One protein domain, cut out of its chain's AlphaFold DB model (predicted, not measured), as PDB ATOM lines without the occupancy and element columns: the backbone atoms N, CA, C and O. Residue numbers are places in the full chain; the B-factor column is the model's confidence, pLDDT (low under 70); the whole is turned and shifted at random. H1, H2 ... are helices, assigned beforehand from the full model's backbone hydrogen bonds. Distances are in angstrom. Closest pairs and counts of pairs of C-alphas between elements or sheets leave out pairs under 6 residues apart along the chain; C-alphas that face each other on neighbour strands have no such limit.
ATOM      1  N   GLU A 132     -46.430   2.186  27.359       66.38
ATOM      2  CA  GLU A 132     -46.632   2.960  26.121       66.38
ATOM      3  C   GLU A 132     -45.327   3.577  25.608       66.38
ATOM      4  O   GLU A 132     -45.066   3.576  24.403       66.38
ATOM      5  N   LEU A 133     -44.464   4.060  26.510       66.06
ATOM      6  CA  LEU A 133     -43.131   4.538  26.135       66.06
ATOM      7  C   LEU A 133     -42.287   3.400  25.542       66.06
ATOM      8  O   LEU A 133     -41.628   3.583  24.518       66.06
ATOM      9  N   LEU A 134     -42.319   2.218  26.165       69.69
ATOM     10  CA  LEU A 134     -41.619   1.036  25.667       69.69
ATOM     11  C   LEU A 134     -42.179   0.572  24.316       69.69
ATOM     12  O   LEU A 134     -41.395   0.203  23.447       69.69
ATOM     13  N   GLU A 135     -43.492   0.624  24.100       72.25
ATOM     14  CA  GLU A 135     -44.120   0.291  22.818       72.25
ATOM     15  C   GLU A 135     -43.729   1.266  21.707       72.25
ATOM     16  O   GLU A 135     -43.346   0.836  20.617       72.25
ATOM     17  N   GLN A 136     -43.735   2.570  21.983       67.50
ATOM     18  CA  GLN A 136     -43.302   3.577  21.012       67.50
ATOM     19  C   GLN A 136     -41.813   3.444  20.673       67.50
ATOM     20  O   GLN A 136     -41.436   3.551  19.505       67.50
ATOM     21  N   LEU A 137     -40.962   3.153  21.664       69.31
ATOM     22  CA  LEU A 137     -39.541   2.876  21.435       69.31
ATOM     23  C   LEU A 137     -39.329   1.583  20.635       69.31
ATOM     24  O   LEU A 137     -38.480   1.554  19.745       69.31
ATOM     25  N   ARG A 138     -40.123   0.536  20.898       77.56
ATOM     26  CA  ARG A 138     -40.104  -0.712  20.120       77.56
ATOM     27  C   ARG A 138     -40.508  -0.481  18.673       77.56
ATOM     28  O   ARG A 138     -39.850  -1.013  17.784       77.56
ATOM     29  N   TRP A 139     -41.541   0.326  18.436       73.25
ATOM     30  CA  TRP A 139     -41.980   0.684  17.089       73.25
ATOM     31  C   TRP A 139     -40.914   1.495  16.347       73.25
ATOM     32  O   TRP A 139     -40.553   1.154  15.224       73.25
ATOM     33  N   LEU A 140     -40.352   2.520  16.995       67.69
ATOM     34  CA  LEU A 140     -39.330   3.382  16.399       67.69
ATOM     35  C   LEU A 140     -38.066   2.606  16.003       67.69
ATOM     36  O   LEU A 140     -37.447   2.913  14.986       67.69
ATOM     37  N   LEU A 141     -37.670   1.628  16.821       72.56
ATOM     38  CA  LEU A 141     -36.414   0.894  16.661       72.56
ATOM     39  C   LEU A 141     -36.602  -0.517  16.081       72.56
ATOM     40  O   LEU A 141     -35.625  -1.254  15.968       72.56
ATOM     41  N   ASN A 142     -37.835  -0.885  15.710       71.81
ATOM     42  CA  ASN A 142     -38.213  -2.203  15.193       71.81
ATOM     43  C   ASN A 142     -37.678  -3.363  16.060       71.81
ATOM     44  O   ASN A 142     -37.082  -4.320  15.561       71.81
ATOM     45  N   MET A 143     -37.833  -3.234  17.378       72.38
ATOM     46  CA  MET A 143     -37.243  -4.154  18.352       72.38
ATOM     47  C   MET A 143     -38.142  -5.357  18.669       72.38
ATOM     48  O   MET A 143     -39.368  -5.252  18.582       72.38
ATOM     49  N   PRO A 144     -37.547  -6.492  19.081       66.69
ATOM     50  CA  PRO A 144     -38.289  -7.673  19.515       66.69
ATOM     51  C   PRO A 144     -39.125  -7.425  20.782       66.69
ATOM     52  O   PRO A 144     -38.943  -6.455  21.516       66.69
ATOM     53  N   VAL A 145     -40.078  -8.324  21.040       61.09
ATOM     54  CA  VAL A 145     -41.062  -8.204  22.136       61.09
ATOM     55  C   VAL A 145     -40.519  -8.622  23.507       61.09
ATOM     56  O   VAL A 145     -41.079  -8.208  24.528       61.09
ATOM     57  N   THR A 146     -39.436  -9.406  23.555       68.56
ATOM     58  CA  THR A 146     -38.865  -9.927  24.807       68.56
ATOM     59  C   THR A 146     -37.752  -9.028  25.354       68.56
ATOM     60  O   THR A 146     -37.010  -8.393  24.608       68.56
ATOM     61  N   VAL A 147     -37.642  -8.946  26.684       66.12
ATOM     62  CA  VAL A 147     -36.713  -8.025  27.367       66.12
ATOM     63  C   VAL A 147     -35.246  -8.348  27.054       66.12
ATOM     64  O   VAL A 147     -34.470  -7.435  26.777       66.12
ATOM     65  N   ASP A 148     -34.879  -9.630  27.035       69.56
ATOM     66  CA  ASP A 148     -33.492 -10.064  26.821       69.56
ATOM     67  C   ASP A 148     -33.006  -9.789  25.388       69.56
ATOM     68  O   ASP A 148     -31.859  -9.386  25.161       69.56
ATOM     69  N   GLU A 149     -33.897  -9.927  24.405       66.94
ATOM     70  CA  GLU A 149     -33.589  -9.626  23.006       66.94
ATOM     71  C   GLU A 149     -33.488  -8.110  22.769       66.94
ATOM     72  O   GLU A 149     -32.604  -7.661  22.038       66.94
ATOM     73  N   VAL A 150     -34.322  -7.300  23.437       67.88
ATOM     74  CA  VAL A 150     -34.266  -5.825  23.366       67.88
ATOM     75  C   VAL A 150     -32.926  -5.292  23.870       67.88
ATOM     76  O   VAL A 150     -32.317  -4.448  23.213       67.88
ATOM     77  N   VAL A 151     -32.441  -5.785  25.015       71.31
ATOM     78  CA  VAL A 151     -31.141  -5.367  25.573       71.31
ATOM     79  C   VAL A 151     -30.001  -5.731  24.622       71.31
ATOM     80  O   VAL A 151     -29.099  -4.921  24.394       71.31
ATOM     81  N   THR A 152     -30.070  -6.918  24.021       73.19
ATOM     82  CA  THR A 152     -29.062  -7.400  23.072       73.19
ATOM     83  C   THR A 152     -29.015  -6.543  21.803       73.19
ATOM     84  O   THR A 152     -27.933  -6.133  21.376       73.19
ATOM     85  N   GLU A 153     -30.168  -6.223  21.210       70.50
ATOM     86  CA  GLU A 153     -30.239  -5.396  19.997       70.50
ATOM     87  C   GLU A 153     -29.883  -3.925  20.260       70.50
ATOM     88  O   GLU A 153     -29.175  -3.306  19.462       70.50
ATOM     89  N   LEU A 154     -30.271  -3.372  21.416       73.56
ATOM     90  CA  LEU A 154     -29.835  -2.037  21.839       73.56
ATOM     91  C   LEU A 154     -28.313  -1.953  21.960       73.56
ATOM     92  O   LEU A 154     -27.715  -0.976  21.504       73.56
ATOM     93  N   GLN A 155     -27.678  -2.968  22.550       78.69
ATOM     94  CA  GLN A 155     -26.229  -2.982  22.706       78.69
ATOM     95  C   GLN A 155     -25.518  -3.062  21.348       78.69
ATOM     96  O   GLN A 155     -24.595  -2.285  21.106       78.69
ATOM     97  N   LYS A 156     -26.004  -3.898  20.417       77.75
ATOM     98  CA  LYS A 156     -25.487  -3.949  19.036       77.75
ATOM     99  C   LYS A 156     -25.594  -2.597  18.326       77.75
ATOM    100  O   LYS A 156     -24.635  -2.169  17.685       77.75
ATOM    101  N   ALA A 157     -26.735  -1.915  18.452       72.62
ATOM    102  CA  ALA A 157     -26.936  -0.598  17.854       72.62
ATOM    103  C   ALA A 157     -25.977   0.448  18.449       72.62
ATOM    104  O   ALA A 157     -25.373   1.227  17.712       72.62
ATOM    105  N   ILE A 158     -25.780   0.435  19.772       75.00
ATOM    106  CA  ILE A 158     -24.814   1.305  20.457       75.00
ATOM    107  C   ILE A 158     -23.388   1.043  19.953       75.00
ATOM    108  O   ILE A 158     -22.664   1.996  19.659       75.00
ATOM    109  N   ASP A 159     -22.988  -0.220  19.814       79.94
ATOM    110  CA  ASP A 159     -21.639  -0.587  19.373       79.94
ATOM    111  C   ASP A 159     -21.385  -0.178  17.912       79.94
ATOM    112  O   ASP A 159     -20.335   0.388  17.599       79.94
ATOM    113  N   GLN A 160     -22.369  -0.361  17.023       75.75
ATOM    114  CA  GLN A 160     -22.289   0.118  15.638       75.75
ATOM    115  C   GLN A 160     -22.190   1.645  15.548       75.75
ATOM    116  O   GLN A 160     -21.418   2.171  14.738       75.75
ATOM    117  N   LEU A 161     -22.945   2.369  16.378       72.38
ATOM    118  CA  LEU A 161     -22.905   3.830  16.424       72.38
ATOM    119  C   LEU A 161     -21.537   4.341  16.891       72.38
ATOM    120  O   LEU A 161     -20.986   5.244  16.260       72.38
ATOM    121  N   LYS A 162     -20.958   3.724  17.927       71.44
ATOM    122  CA  LYS A 162     -19.603   4.046  18.405       71.44
ATOM    123  C   LYS A 162     -18.526   3.733  17.368       71.44
ATOM    124  O   LYS A 162     -17.613   4.531  17.183       71.44
ATOM    125  N   GLY A 163     -18.646   2.606  16.664       69.62
ATOM    126  CA  GLY A 163     -17.708   2.229  15.602       69.62
ATOM    127  C   GLY A 163     -17.765   3.156  14.383       69.62
ATOM    128  O   GLY A 163     -16.735   3.447  13.781       69.62
ATOM    129  N   SER A 164     -18.955   3.655  14.038       66.38
ATOM    130  CA  SER A 164     -19.169   4.524  12.870       66.38
ATOM    131  C   SER A 164     -18.858   6.001  13.134       66.38
ATOM    132  O   SER A 164     -18.702   6.775  12.190       66.38
ATOM    133  N   ASN A 165     -18.826   6.420  14.402       65.31
ATOM    134  CA  ASN A 165     -18.487   7.779  14.794       65.31
ATOM    135  C   ASN A 165     -17.780   7.783  16.164       65.31
ATOM    136  O   ASN A 165     -18.455   7.835  17.197       65.31
ATOM    137  N   PRO A 166     -16.435   7.789  16.195       65.06
ATOM    138  CA  PRO A 166     -15.668   7.735  17.441       65.06
ATOM    139  C   PRO A 166     -15.861   8.966  18.345       65.06
ATOM    140  O   PRO A 166     -15.429   8.942  19.494       65.06
ATOM    141  N   ALA A 167     -16.531  10.025  17.869       62.44
ATOM    142  CA  ALA A 167     -16.931  11.167  18.693       62.44
ATOM    143  C   ALA A 167     -18.093  10.857  19.659       62.44
ATOM    144  O   ALA A 167     -18.339  11.631  20.581       62.44
ATOM    145  N   ILE A 168     -18.805   9.735  19.484       63.16
ATOM    146  CA  ILE A 168     -19.854   9.288  20.412       63.16
ATOM    147  C   ILE A 168     -19.190   8.496  21.549       63.16
ATOM    148  O   ILE A 168     -19.189   7.264  21.561       63.16
ATOM    149  N   ALA A 169     -18.583   9.200  22.504       60.56
ATOM    150  CA  ALA A 169     -17.942   8.571  23.661       60.56
ATOM    151  C   ALA A 169     -18.964   8.202  24.753       60.56
ATOM    152  O   ALA A 169     -18.833   7.161  25.407       60.56
ATOM    153  N   THR A 170     -20.012   9.015  24.928       60.16
ATOM    154  CA  THR A 170     -21.029   8.847  25.977       60.16
ATOM    155  C   THR A 170     -22.464   8.940  25.440       60.16
ATOM    156  O   THR A 170     -22.704   9.382  24.319       60.16
ATOM    157  N   LYS A 171     -23.453   8.536  26.257       58.69
ATOM    158  CA  LYS A 171     -24.888   8.643  25.914       58.69
ATOM    159  C   LYS A 171     -25.341  10.089  25.655       58.69
ATOM    160  O   LYS A 171     -26.317  10.278  24.942       58.69
ATOM    161  N   ALA A 172     -24.655  11.081  26.227       59.03
ATOM    162  CA  ALA A 172     -24.984  12.496  26.058       59.03
ATOM    163  C   ALA A 172     -24.563  13.048  24.683       59.03
ATOM    164  O   ALA A 172     -25.137  14.027  24.217       59.03
ATOM    165  N   ASP A 173     -23.610  12.390  24.017       62.62
ATOM    166  CA  ASP A 173     -23.054  12.833  22.733       62.62
ATOM    167  C   ASP A 173     -23.877  12.337  21.529       62.62
ATOM    168  O   ASP A 173     -23.639  12.734  20.387       62.62
ATOM    169  N   PHE A 174     -24.852  11.451  21.763       66.19
ATOM    170  CA  PHE A 174     -25.681  10.878  20.711       66.19
ATOM    171  C   PHE A 174     -27.023  11.600  20.581       66.19
ATOM    172  O   PHE A 174     -27.875  11.542  21.464       66.19
ATOM    173  N   ASN A 175     -27.246  12.212  19.417       75.50
ATOM    174  CA  ASN A 175     -28.535  12.773  19.027       75.50
ATOM    175  C   ASN A 175     -29.009  12.118  17.719       75.50
ATOM    176  O   ASN A 175     -28.426  12.335  16.652       75.50
ATOM    177  N   LEU A 176     -30.085  11.325  17.805       72.94
ATOM    178  CA  LEU A 176     -30.656  10.598  16.665       72.94
ATOM    179  C   LEU A 176     -31.096  11.546  15.539       72.94
ATOM    180  O   LEU A 176     -30.836  11.276  14.369       72.94
ATOM    181  N   VAL A 177     -31.707  12.682  15.889       73.00
ATOM    182  CA  VAL A 177     -32.185  13.683  14.924       73.00
ATOM    183  C   VAL A 177     -31.010  14.309  14.177       73.00
ATOM    184  O   VAL A 177     -31.030  14.369  12.950       73.00
ATOM    185  N   ALA A 178     -29.953  14.698  14.895       76.19
ATOM    186  CA  ALA A 178     -28.748  15.256  14.284       76.19
ATOM    187  C   ALA A 178     -28.068  14.249  13.340       76.19
ATOM    188  O   ALA A 178     -27.623  14.612  12.250       76.19
ATOM    189  N   ARG A 179     -28.037  12.959  13.710       77.31
ATOM    190  CA  ARG A 179     -27.482  11.904  12.852       77.31
ATOM    191  C   ARG A 179     -28.308  11.702  11.582       77.31
ATOM    192  O   ARG A 179     -27.723  11.630  10.503       77.31
ATOM    193  N   VAL A 180     -29.637  11.644  11.686       79.19
ATOM    194  CA  VAL A 180     -30.531  11.524  10.519       79.19
ATOM    195  C   VAL A 180     -30.386  12.734   9.594       79.19
ATOM    196  O   VAL A 180     -30.291  12.569   8.380       79.19
ATOM    197  N   GLN A 181     -30.291  13.946  10.144       81.38
ATOM    198  CA  GLN A 181     -30.057  15.165   9.362       81.38
ATOM    199  C   GLN A 181     -28.702  15.145   8.638       81.38
ATOM    200  O   GLN A 181     -28.634  15.494   7.457       81.38
ATOM    201  N   SER A 182     -27.641  14.689   9.311       82.50
ATOM    202  CA  SER A 182     -26.316  14.522   8.704       82.50
ATOM    203  C   SER A 182     -26.350  13.523   7.547       82.50
ATOM    204  O   SER A 182     -25.863  13.836   6.463       82.50
ATOM    205  N   LEU A 183     -26.962  12.351   7.747       84.25
ATOM    206  CA  LEU A 183     -27.083  11.325   6.707       84.25
ATOM    207  C   LEU A 183     -27.917  11.818   5.520       84.25
ATOM    208  O   LEU A 183     -27.535  11.606   4.373       84.25
ATOM    209  N   ASN A 184     -29.021  12.526   5.769       86.31
ATOM    210  CA  ASN A 184     -29.826  13.121   4.701       86.31
ATOM    211  C   ASN A 184     -29.034  14.159   3.895       86.31
ATOM    212  O   ASN A 184     -29.157  14.205   2.671       86.31
ATOM    213  N   SER A 185     -28.199  14.957   4.563       85.12
ATOM    214  CA  SER A 185     -27.329  15.936   3.900       85.12
ATOM    215  C   SER A 185     -26.257  15.252   3.045       85.12
ATOM    216  O   SER A 185     -26.020  15.654   1.908       85.12
ATOM    217  N   GLU A 186     -25.659  14.169   3.546       87.12
ATOM    218  CA  GLU A 186     -24.682  13.364   2.809       87.12
ATOM    219  C   GLU A 186     -25.317  12.668   1.594       87.12
ATOM    220  O   GLU A 186     -24.786  12.749   0.487       87.12
ATOM    221  N   ILE A 187     -26.507  12.079   1.756       87.62
ATOM    222  CA  ILE A 187     -27.286  11.493   0.655       87.62
ATOM    223  C   ILE A 187     -27.626  12.555  -0.394       87.62
ATOM    224  O   ILE A 187     -27.510  12.285  -1.590       87.62
ATOM    225  N   ALA A 188     -28.041  13.754   0.023       87.50
ATOM    226  CA  ALA A 188     -28.324  14.849  -0.900       87.50
ATOM    227  C   ALA A 188     -27.068  15.254  -1.690       87.50
ATOM    228  O   ALA A 188     -27.138  15.393  -2.911       87.50
ATOM    229  N   SER A 189     -25.914  15.353  -1.021       84.69
ATOM    230  CA  SER A 189     -24.624  15.639  -1.657       84.69
ATOM    231  C   SER A 189     -24.215  14.550  -2.656       84.69
ATOM    232  O   SER A 189     -23.843  14.853  -3.789       84.69
ATOM    233  N   LEU A 190     -24.330  13.272  -2.279       87.00
ATOM    234  CA  LEU A 190     -24.011  12.139  -3.155       87.00
ATOM    235  C   LEU A 190     -24.945  12.074  -4.369       87.00
ATOM    236  O   LEU A 190     -24.483  11.857  -5.489       87.00
ATOM    237  N   LYS A 191     -26.249  12.314  -4.179       85.88
ATOM    238  CA  LYS A 191     -27.215  12.396  -5.287       85.88
ATOM    239  C   LYS A 191     -26.906  13.564  -6.222       85.88
ATOM    240  O   LYS A 191     -26.969  13.391  -7.439       85.88
ATOM    241  N   ALA A 192     -26.545  14.729  -5.684       82.38
ATOM    242  CA  ALA A 192     -26.164  15.886  -6.490       82.38
ATOM    243  C   ALA A 192     -24.904  15.604  -7.325       82.38
ATOM    244  O   ALA A 192     -24.901  15.899  -8.522       82.38
ATOM    245  N   ALA A 193     -23.894  14.962  -6.728       79.75
ATOM    246  CA  ALA A 193     -22.668  14.549  -7.410       79.75
ATOM    247  C   ALA A 193     -22.920  13.485  -8.495       79.75
ATOM    248  O   ALA A 193     -22.343  13.558  -9.575       79.75
ATOM    249  N   ALA A 194     -23.819  12.527  -8.250       78.38
ATOM    250  CA  ALA A 194     -24.214  11.540  -9.257       78.38
ATOM    251  C   ALA A 194     -24.981  12.169 -10.436       78.38
ATOM    252  O   ALA A 194     -24.861  11.709 -11.569       78.38
ATOM    253  N   SER A 195     -25.756  13.226 -10.174       77.25
ATOM    254  CA  SER A 195     -26.547  13.935 -11.193       77.25
ATOM    255  C   SER A 195     -25.709  14.911 -12.025       77.25
ATOM    256  O   SER A 195     -26.078  15.228 -13.153       77.25
ATOM    257  N   HIS A 196     -24.572  15.360 -11.486       72.31
ATOM    258  CA  HIS A 196     -23.621  16.249 -12.151       72.31
ATOM    259  C   HIS A 196     -22.217  15.632 -12.103       72.31
ATOM    260  O   HIS A 196     -21.368  16.100 -11.338       72.31
TER     261      HIS A 196
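This is residues 132 to 196 of the 248 residues of the protein "Mu-like prophage I protein" of Nitrosomonas sp. Nm132 (UniProt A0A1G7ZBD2). A long helical arm, residues 180 to 195 of H3, sticks out from a small, open body in which H1 and H2 are near each other and a looping link leads from H2 to H3. The printed part has 65 residues with three named helices, H1, H2, H3 in chain order, and no named strand: all helix. It is loose, with a radius of gyration of the C-alphas of 15.2 A, and elongated, spanning 48 by 25 by 17 A.

Look first at H3, residues 176 to 195, which touches no helix; residues 180 to 196 stand free. H2, residues 147 to 164, and H1, residues 132 to 141, are near each other, their closest C-alphas 8.4 A apart. H1 and H3 are apart. In H1, H2 and H3 every O i to N i+4 pair is within hydrogen-bond range.

Find C-alpha 176 at (-30.656, 10.598, 16.665); from there H3 runs 28.4 A to C-alpha 195 at (-26.547, 13.935, -11.193). H2 runs 26.0 A, and H1 14.1 A from C-alpha 132 at (-46.632, 2.960, 26.121).

The C-alphas of Val 147 and His 196 are the two farthest apart, at 48.2 A. The printed part has no cut; H1 to H2 is a tight link, H2 to H3 a long one of 11 residues. The mean pLDDT of the printed part is 73.0, with 25 residues under 70, among them 144 to 150 and 163 to 174.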